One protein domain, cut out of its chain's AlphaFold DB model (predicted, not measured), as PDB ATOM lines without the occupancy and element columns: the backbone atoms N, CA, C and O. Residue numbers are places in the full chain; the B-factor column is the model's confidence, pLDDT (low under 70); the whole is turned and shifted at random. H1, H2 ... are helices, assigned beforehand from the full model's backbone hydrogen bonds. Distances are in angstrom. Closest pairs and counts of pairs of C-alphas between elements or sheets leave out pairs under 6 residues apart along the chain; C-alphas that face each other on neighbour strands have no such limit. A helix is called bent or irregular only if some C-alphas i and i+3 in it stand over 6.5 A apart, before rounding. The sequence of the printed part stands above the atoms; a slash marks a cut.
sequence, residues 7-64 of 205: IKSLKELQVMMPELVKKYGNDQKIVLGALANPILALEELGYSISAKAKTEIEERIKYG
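This is residues 7 to 64 of the 205 residues of an uncharacterized protein of Roseivirga pacifica (UniProt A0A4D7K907). Picture an uneven U made by the long helix H1 and the shorter H2, which folds back after the turn at residues 25 to 27 and runs the opposite way at a shallow tilt; H3 packs on H2 at a steep tilt, and H4 stands at the other end of the domain, about perpendicular to H1 and next to its first residue, Leu 10. The turn between H1 and H2 and the beginning of H4 mark the two ends of the longest axis. The printed part has 58 residues with four named helices, H1 to H4 in chain order, and no named strand; the class is all helix. It is compact, with a radius of gyration of the C-alphas of 10.8 A and spans of 28 by 19 by 19 A.

Begin at H1, residues 10 to 24, which is irregular: C-alphas 15 and 18 are 7.1 A apart. After a tight link comes H2, residues 28 to 36, close but not clearly touching H1; their closest C-alphas, Tyr 24 and Ile 30, are 6.8 A apart, and they run opposite ways at a shallow tilt of 24 degrees. Next, H3, residues 38 to 44, touches H2, with the C-alphas of Ala 34 and Ala 41 closest at 5.2 A; they run opposite ways at a steep tilt of 46 degrees. Last, H4, residues 51 to 64, only just touches H1, with 3 pairs of C-alphas within 8 A, through residue 10 of H1 and residues 53 to 57 of H4. Their closest C-alphas are Leu 10 and Ile 57, 5.6 A apart, and their lines are about perpendicular at 81 degrees. H3 and H4 are close but not clearly touching, with the C-alphas of Ile 39 and Lys 54 closest at 6.7 A. H1 and H3 are apart, as are H2 and H4. Each O i to N i+4 pair is within hydrogen-bond range in H2, H3 and H4, and 9 of 11 are in H1.

Find C-alpha 10 at (119.631, 117.962, 151.375); from there H1 runs 18.9 A to Tyr 24. H2 measures 12.1 A from Gln 28 to Ala 36, and H3 measures 9.7 A from Pro 38 to Glu 44. Find C-alpha 51 at (119.428, 108.808, 157.911); from there H4 runs 18.8 A to C-alpha 64 at (130.991, 122.352, 152.019).

Look to the C-alphas of Asn 26 and Lys 52 for the two farthest apart, 29.1 A. The printed part has no cut and no long link. The mean pLDDT of the printed part is 89.4, and no printed residue is under 70.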
ATOM      1  N   ILE A   7     111.884 114.894 155.398       89.12
ATOM      2  CA  ILE A   7     113.001 115.384 154.593       89.12
ATOM      3  C   ILE A   7     113.894 114.191 154.247       89.12
ATOM      4  O   ILE A   7     114.522 113.569 155.113       89.12
ATOM      5  N   LYS A   8     113.952 113.858 152.960       90.56
ATOM      6  CA  LYS A   8     114.665 112.692 152.424       90.56
ATOM      7  C   LYS A   8     116.014 113.039 151.806       90.56
ATOM      8  O   LYS A   8     116.827 112.138 151.624       90.56
ATOM      9  N   SER A   9     116.281 114.313 151.521       90.69
ATOM     10  CA  SER A   9     117.571 114.765 150.982       90.69
ATOM     11  C   SER A   9     117.918 116.199 151.382       90.69
ATOM     12  O   SER A   9     117.044 116.986 151.755       90.69
ATOM     13  N   LEU A  10     119.193 116.569 151.228       88.94
ATOM     14  CA  LEU A  10     119.631 117.962 151.375       88.94
ATOM     15  C   LEU A  10     118.916 118.902 150.387       88.94
ATOM     16  O   LEU A  10     118.603 120.040 150.728       88.94
ATOM     17  N   LYS A  11     118.645 118.428 149.165       90.25
ATOM     18  CA  LYS A  11     117.966 119.218 148.130       90.25
ATOM     19  C   LYS A  11     116.538 119.572 148.542       90.25
ATOM     20  O   LYS A  11     116.122 120.711 148.366       90.25
ATOM     21  N   GLU A  12     115.809 118.620 149.120       89.75
ATOM     22  CA  GLU A  12     114.471 118.878 149.663       89.75
ATOM     23  C   GLU A  12     114.517 119.927 150.776       89.75
ATOM     24  O   GLU A  12     113.757 120.891 150.728       89.75
ATOM     25  N   LEU A  13     115.467 119.811 151.714       91.12
ATOM     26  CA  LEU A  13     115.654 120.829 152.749       91.12
ATOM     27  C   LEU A  13     115.893 122.214 152.130       91.12
ATOM     28  O   LEU A  13     115.240 123.174 152.524       91.12
ATOM     29  N   GLN A  14     116.783 122.326 151.141       90.31
ATOM     30  CA  GLN A  14     117.089 123.596 150.468       90.31
ATOM     31  C   GLN A  14     115.865 124.236 149.806       90.31
ATOM     32  O   GLN A  14     115.722 125.456 149.860       90.31
ATOM     33  N   VAL A  15     114.976 123.432 149.218       92.31
ATOM     34  CA  VAL A  15     113.711 123.916 148.642       92.31
ATOM     35  C   VAL A  15     112.776 124.448 149.731       92.31
ATOM     36  O   VAL A  15     112.088 125.440 149.510       92.31
ATOM     37  N   MET A  16     112.779 123.836 150.918       89.31
ATOM     38  CA  MET A  16     111.943 124.242 152.055       89.31
ATOM     39  C   MET A  16     112.512 125.430 152.848       89.31
ATOM     40  O   MET A  16     111.760 126.131 153.526       89.31
ATOM     41  N   MET A  17     113.825 125.680 152.770       87.56
ATOM     42  CA  MET A  17     114.512 126.712 153.558       87.56
ATOM     43  C   MET A  17     113.864 128.107 153.495       87.56
ATOM     44  O   MET A  17     113.757 128.726 154.554       87.56
ATOM     45  N   PRO A  18     113.411 128.630 152.337       90.94
ATOM     46  CA  PRO A  18     112.780 129.949 152.283       90.94
ATOM     47  C   PRO A  18     111.530 130.055 153.169       90.94
ATOM     48  O   PRO A  18     111.381 131.027 153.909       90.94
ATOM     49  N   GLU A  19     110.665 129.040 153.146       88.94
ATOM     50  CA  GLU A  19     109.455 129.004 153.977       88.94
ATOM     51  C   GLU A  19     109.796 128.801 155.458       88.94
ATOM     52  O   GLU A  19     109.224 129.469 156.320       88.94
ATOM     53  N   LEU A  20     110.788 127.958 155.770       88.44
ATOM     54  CA  LEU A  20     111.278 127.778 157.142       88.44
ATOM     55  C   LEU A  20     111.810 129.090 157.734       88.44
ATOM     56  O   LEU A  20     111.457 129.448 158.857       88.44
ATOM     57  N   VAL A  21     112.614 129.837 156.973       88.94
ATOM     58  CA  VAL A  21     113.147 131.139 157.402       88.94
ATOM     59  C   VAL A  21     112.028 132.166 157.540       88.94
ATOM     60  O   VAL A  21     112.011 132.923 158.505       88.94
ATOM     61  N   LYS A  22     111.056 132.186 156.626       89.12
ATOM     62  CA  LYS A  22     109.905 133.091 156.720       89.12
ATOM     63  C   LYS A  22     109.054 132.812 157.962       89.12
ATOM     64  O   LYS A  22     108.599 133.754 158.606       89.12
ATOM     65  N   LYS A  23     108.850 131.537 158.300       89.94
ATOM     66  CA  LYS A  23     108.007 131.109 159.423       89.94
ATOM     67  C   LYS A  23     108.704 131.235 160.779       89.94
ATOM     68  O   LYS A  23     108.063 131.632 161.745       89.94
ATOM     69  N   TYR A  24     109.998 130.918 160.850       89.75
ATOM     70  CA  TYR A  24     110.728 130.775 162.115       89.75
ATOM     71  C   TYR A  24     111.946 131.697 162.261       89.75
ATOM     72  O   TYR A  24     112.558 131.733 163.322       89.75
ATOM     73  N   GLY A  25     112.309 132.478 161.241       85.38
ATOM     74  CA  GLY A  25     113.532 133.295 161.237       85.38
ATOM     75  C   GLY A  25     113.566 134.435 162.259       85.38
ATOM     76  O   GLY A  25     114.631 135.000 162.490       85.38
ATOM     77  N   ASN A  26     112.429 134.759 162.885       87.12
ATOM     78  CA  ASN A  26     112.346 135.727 163.983       87.12
ATOM     79  C   ASN A  26     112.396 135.068 165.375       87.12
ATOM     80  O   ASN A  26     112.546 135.772 166.372       87.12
ATOM     81  N   ASP A  27     112.280 133.740 165.464       88.19
ATOM     82  CA  ASP A  27     112.401 133.014 166.726       88.19
ATOM     83  C   ASP A  27     113.885 132.774 167.030       88.19
ATOM     84  O   ASP A  27     114.540 131.900 166.455       88.19
ATOM     85  N   GLN A  28     114.424 133.566 167.959       85.19
ATOM     86  CA  GLN A  28     115.832 133.497 168.348       85.19
ATOM     87  C   GLN A  28     116.239 132.109 168.844       85.19
ATOM     88  O   GLN A  28     117.363 131.681 168.585       85.19
ATOM     89  N   LYS A  29     115.350 131.385 169.530       87.75
ATOM     90  CA  LYS A  29     115.658 130.053 170.051       87.75
ATOM     91  C   LYS A  29     115.824 129.059 168.907       87.75
ATOM     92  O   LYS A  29     116.784 128.288 168.918       87.75
ATOM     93  N   ILE A  30     114.932 129.107 167.919       87.94
ATOM     94  CA  ILE A  30     115.006 128.245 166.732       87.94
ATOM     95  C   ILE A  30     116.238 128.594 165.896       87.94
ATOM     96  O   ILE A  30     116.970 127.693 165.494       87.94
ATOM     97  N   VAL A  31     116.514 129.882 165.678       88.19
ATOM     98  CA  VAL A  31     117.699 130.327 164.925       88.19
ATOM     99  C   VAL A  31     118.990 129.869 165.611       88.19
ATOM    100  O   VAL A  31     119.864 129.306 164.956       88.19
ATOM    101  N   LEU A  32     119.102 130.037 166.933       86.62
ATOM    102  CA  LEU A  32     120.258 129.561 167.701       86.62
ATOM    103  C   LEU A  32     120.393 128.037 167.661       86.62
ATOM    104  O   LEU A  32     121.498 127.523 167.494       86.62
ATOM    105  N   GLY A  33     119.275 127.319 167.784       89.00
ATOM    106  CA  GLY A  33     119.244 125.871 167.618       89.00
ATOM    107  C   GLY A  33     119.762 125.463 166.241       89.00
ATOM    108  O   GLY A  33     120.658 124.629 166.147       89.00
ATOM    109  N   ALA A  34     119.274 126.102 165.178       90.62
ATOM    110  CA  ALA A  34     119.666 125.801 163.807       90.62
ATOM    111  C   ALA A  34     121.153 126.077 163.533       90.62
ATOM    112  O   ALA A  34     121.789 125.304 162.822       90.62
ATOM    113  N   LEU A  35     121.723 127.131 164.129       88.06
ATOM    114  CA  LEU A  35     123.160 127.423 164.048       88.06
ATOM    115  C   LEU A  35     124.012 126.393 164.802       88.06
ATOM    116  O   LEU A  35     125.103 126.052 164.354       88.06
ATOM    117  N   ALA A  36     123.529 125.894 165.941       88.75
ATOM    118  CA  ALA A  36     124.251 124.908 166.741       88.75
ATOM    119  C   ALA A  36     124.157 123.489 166.153       88.75
ATOM    120  O   ALA A  36     125.140 122.746 166.138       88.75
ATOM    121  N   ASN A  37     122.959 123.090 165.718       93.56
ATOM    122  CA  ASN A  37     122.676 121.805 165.094       93.56
ATOM    123  C   ASN A  37     121.340 121.867 164.317       93.56
ATOM    124  O   ASN A  37     120.270 121.706 164.915       93.56
ATOM    125  N   PRO A  38     121.366 122.047 162.984       91.69
ATOM    126  CA  PRO A  38     120.144 122.198 162.195       91.69
ATOM    127  C   PRO A  38     119.318 120.914 162.106       91.69
ATOM    128  O   PRO A  38     118.103 120.993 161.959       91.69
ATOM    129  N   ILE A  39     119.936 119.737 162.250       93.75
ATOM    130  CA  ILE A  39     119.212 118.460 162.273       93.75
ATOM    131  C   ILE A  39     118.324 118.400 163.519       93.75
ATOM    132  O   ILE A  39     117.131 118.133 163.405       93.75
ATOM    133  N   LEU A  40     118.880 118.708 164.696       93.62
ATOM    134  CA  LEU A  40     118.110 118.733 165.942       93.62
ATOM    135  C   LEU A  40     117.041 119.832 165.937       93.62
ATOM    136  O   LEU A  40     115.929 119.587 166.394       93.62
ATOM    137  N   ALA A  41     117.347 121.008 165.384       93.25
ATOM    138  CA  ALA A  41     116.375 122.094 165.272       93.25
ATOM    139  C   ALA A  41     115.167 121.697 164.414       93.25
ATOM    140  O   ALA A  41     114.026 121.904 164.814       93.25
ATOM    141  N   LEU A  42     115.397 121.065 163.262       92.94
ATOM    142  CA  LEU A  42     114.324 120.562 162.402       92.94
ATOM    143  C   LEU A  42     113.508 119.453 163.086       92.94
ATOM    144  O   LEU A  42     112.282 119.446 162.986       92.94
ATOM    145  N   GLU A  43     114.156 118.547 163.820       93.12
ATOM    146  CA  GLU A  43     113.451 117.522 164.600       93.12
ATOM    147  C   GLU A  43     112.559 118.133 165.695       93.12
ATOM    148  O   GLU A  43     111.436 117.669 165.893       93.12
ATOM    149  N   GLU A  44     113.011 119.197 166.369       91.44
ATOM    150  CA  GLU A  44     112.203 119.934 167.356       91.44
ATOM    151  C   GLU A  44     111.007 120.657 166.726       91.44
ATOM    152  O   GLU A  44     109.955 120.759 167.356       91.44
ATOM    153  N   LEU A  45     111.129 121.096 165.472       90.62
ATOM    154  CA  LEU A  45     110.016 121.650 164.690       90.62
ATOM    155  C   LEU A  45     109.038 120.577 164.182       90.62
ATOM    156  O   LEU A  45     108.027 120.911 163.565       90.62
ATOM    157  N   GLY A  46     109.311 119.297 164.453       91.00
ATOM    158  CA  GLY A  46     108.450 118.170 164.104       91.00
ATOM    159  C   GLY A  46     108.782 117.497 162.771       91.00
ATOM    160  O   GLY A  46     108.061 116.578 162.375       91.00
ATOM    161  N   TYR A  47     109.863 117.891 162.091       92.19
ATOM    162  CA  TYR A  47     110.292 117.249 160.847       92.19
ATOM    163  C   TYR A  47     110.944 115.891 161.113       92.19
ATOM    164  O   TYR A  47     111.680 115.701 162.081       92.19
ATOM    165  N   SER A  48     110.707 114.929 160.220       92.50
ATOM    166  CA  SER A  48     111.418 113.648 160.235       92.50
ATOM    167  C   SER A  48     112.479 113.629 159.141       92.50
ATOM    168  O   SER A  48     112.151 113.722 157.961       92.50
ATOM    169  N   ILE A  49     113.747 113.492 159.522       92.19
ATOM    170  CA  ILE A  49     114.870 113.493 158.579       92.19
ATOM    171  C   ILE A  49     115.383 112.065 158.408       92.19
ATOM    172  O   ILE A  49     115.729 111.401 159.389       92.19
ATOM    173  N   SER A  50     115.455 111.597 157.162       92.75
ATOM    174  CA  SER A  50     116.026 110.280 156.850       92.75
ATOM    175  C   SER A  50     117.510 110.197 157.240       92.75
ATOM    176  O   SER A  50     118.218 111.204 157.212       92.75
ATOM    177  N   ALA A  51     118.015 108.999 157.557       88.69
ATOM    178  CA  ALA A  51     119.428 108.808 157.911       88.69
ATOM    179  C   ALA A  51     120.378 109.331 156.818       88.69
ATOM    180  O   ALA A  51     121.327 110.047 157.118       88.69
ATOM    181  N   LYS A  52     120.051 109.066 155.547       87.88
ATOM    182  CA  LYS A  52     120.792 109.582 154.392       87.88
ATOM    183  C   LYS A  52     120.824 111.114 154.362       87.88
ATOM    184  O   LYS A  52     121.892 111.699 154.214       87.88
ATOM    185  N   ALA A  53     119.676 111.769 154.549       90.31
ATOM    186  CA  ALA A  53     119.612 113.229 154.580       90.31
ATOM    187  C   ALA A  53     120.401 113.823 155.750       90.31
ATOM    188  O   ALA A  53     121.046 114.850 155.573       90.31
ATOM    189  N   LYS A  54     120.395 113.178 156.926       91.12
ATOM    190  CA  LYS A  54     121.220 113.610 158.066       91.12
ATOM    191  C   LYS A  54     122.696 113.645 157.686       91.12
ATOM    192  O   LYS A  54     123.333 114.673 157.886       91.12
ATOM    193  N   THR A  55     123.195 112.571 157.078       87.69
ATOM    194  CA  THR A  55     124.580 112.489 156.604       87.69
ATOM    195  C   THR A  55     124.884 113.567 155.564       87.69
ATOM    196  O   THR A  55     125.849 114.304 155.725       87.69
ATOM    197  N   GLU A  56     124.032 113.744 154.549       89.06
ATOM    198  CA  GLU A  56     124.236 114.771 153.513       89.06
ATOM    199  C   GLU A  56     124.252 116.200 154.080       89.06
ATOM    200  O   GLU A  56     125.069 117.027 153.671       89.06
ATOM    201  N   ILE A  57     123.347 116.506 155.016       89.69
ATOM    202  CA  ILE A  57     123.272 117.810 155.685       89.69
ATOM    203  C   ILE A  57     124.528 118.034 156.523       89.69
ATOM    204  O   ILE A  57     125.151 119.092 156.432       89.69
ATOM    205  N   GLU A  58     124.916 117.039 157.316       88.81
ATOM    206  CA  GLU A  58     126.082 117.115 158.184       88.81
ATOM    207  C   GLU A  58     127.374 117.293 157.380       88.81
ATOM    208  O   GLU A  58     128.147 118.201 157.674       88.81
ATOM    209  N   GLU A  59     127.575 116.511 156.318       85.88
ATOM    210  CA  GLU A  59     128.710 116.657 155.401       85.88
ATOM    211  C   GLU A  59     128.730 118.032 154.736       85.88
ATOM    212  O   GLU A  59     129.782 118.664 154.641       85.88
ATOM    213  N   ARG A  60     127.567 118.525 154.287       88.06
ATOM    214  CA  ARG A  60     127.473 119.837 153.644       88.06
ATOM    215  C   ARG A  60     127.866 120.963 154.590       88.06
ATOM    216  O   ARG A  60     128.527 121.897 154.146       88.06
ATOM    217  N   ILE A  61     127.439 120.894 155.848       86.06
ATOM    218  CA  ILE A  61     127.770 121.898 156.866       86.06
ATOM    219  C   ILE A  61     129.243 121.807 157.242       86.06
ATOM    220  O   ILE A  61     129.904 122.834 157.359       86.06
ATOM    221  N   LYS A  62     129.747 120.583 157.420       83.00
ATOM    222  CA  LYS A  62     131.120 120.343 157.841       83.00
ATOM    223  C   LYS A  62     132.128 120.748 156.769       83.00
ATOM    224  O   LYS A  62     133.058 121.495 157.042       83.00
ATOM    225  N   TYR A  63     131.946 120.263 155.550       82.38
ATOM    226  CA  TYR A  63     132.999 120.295 154.536       82.38
ATOM    227  C   TYR A  63     132.681 121.221 153.363       82.38
ATOM    228  O   TYR A  63     133.553 121.532 152.554       82.38
ATOM    229  N   GLY A  64     131.428 121.659 153.224       85.00
ATOM    230  CA  GLY A  64     130.991 122.352 152.019       85.00
ATOM    231  C   GLY A  64     131.151 121.486 150.753       85.00
ATOM    232  O   GLY A  64     131.389 120.280 150.825       85.00
TER     233      GLY A  64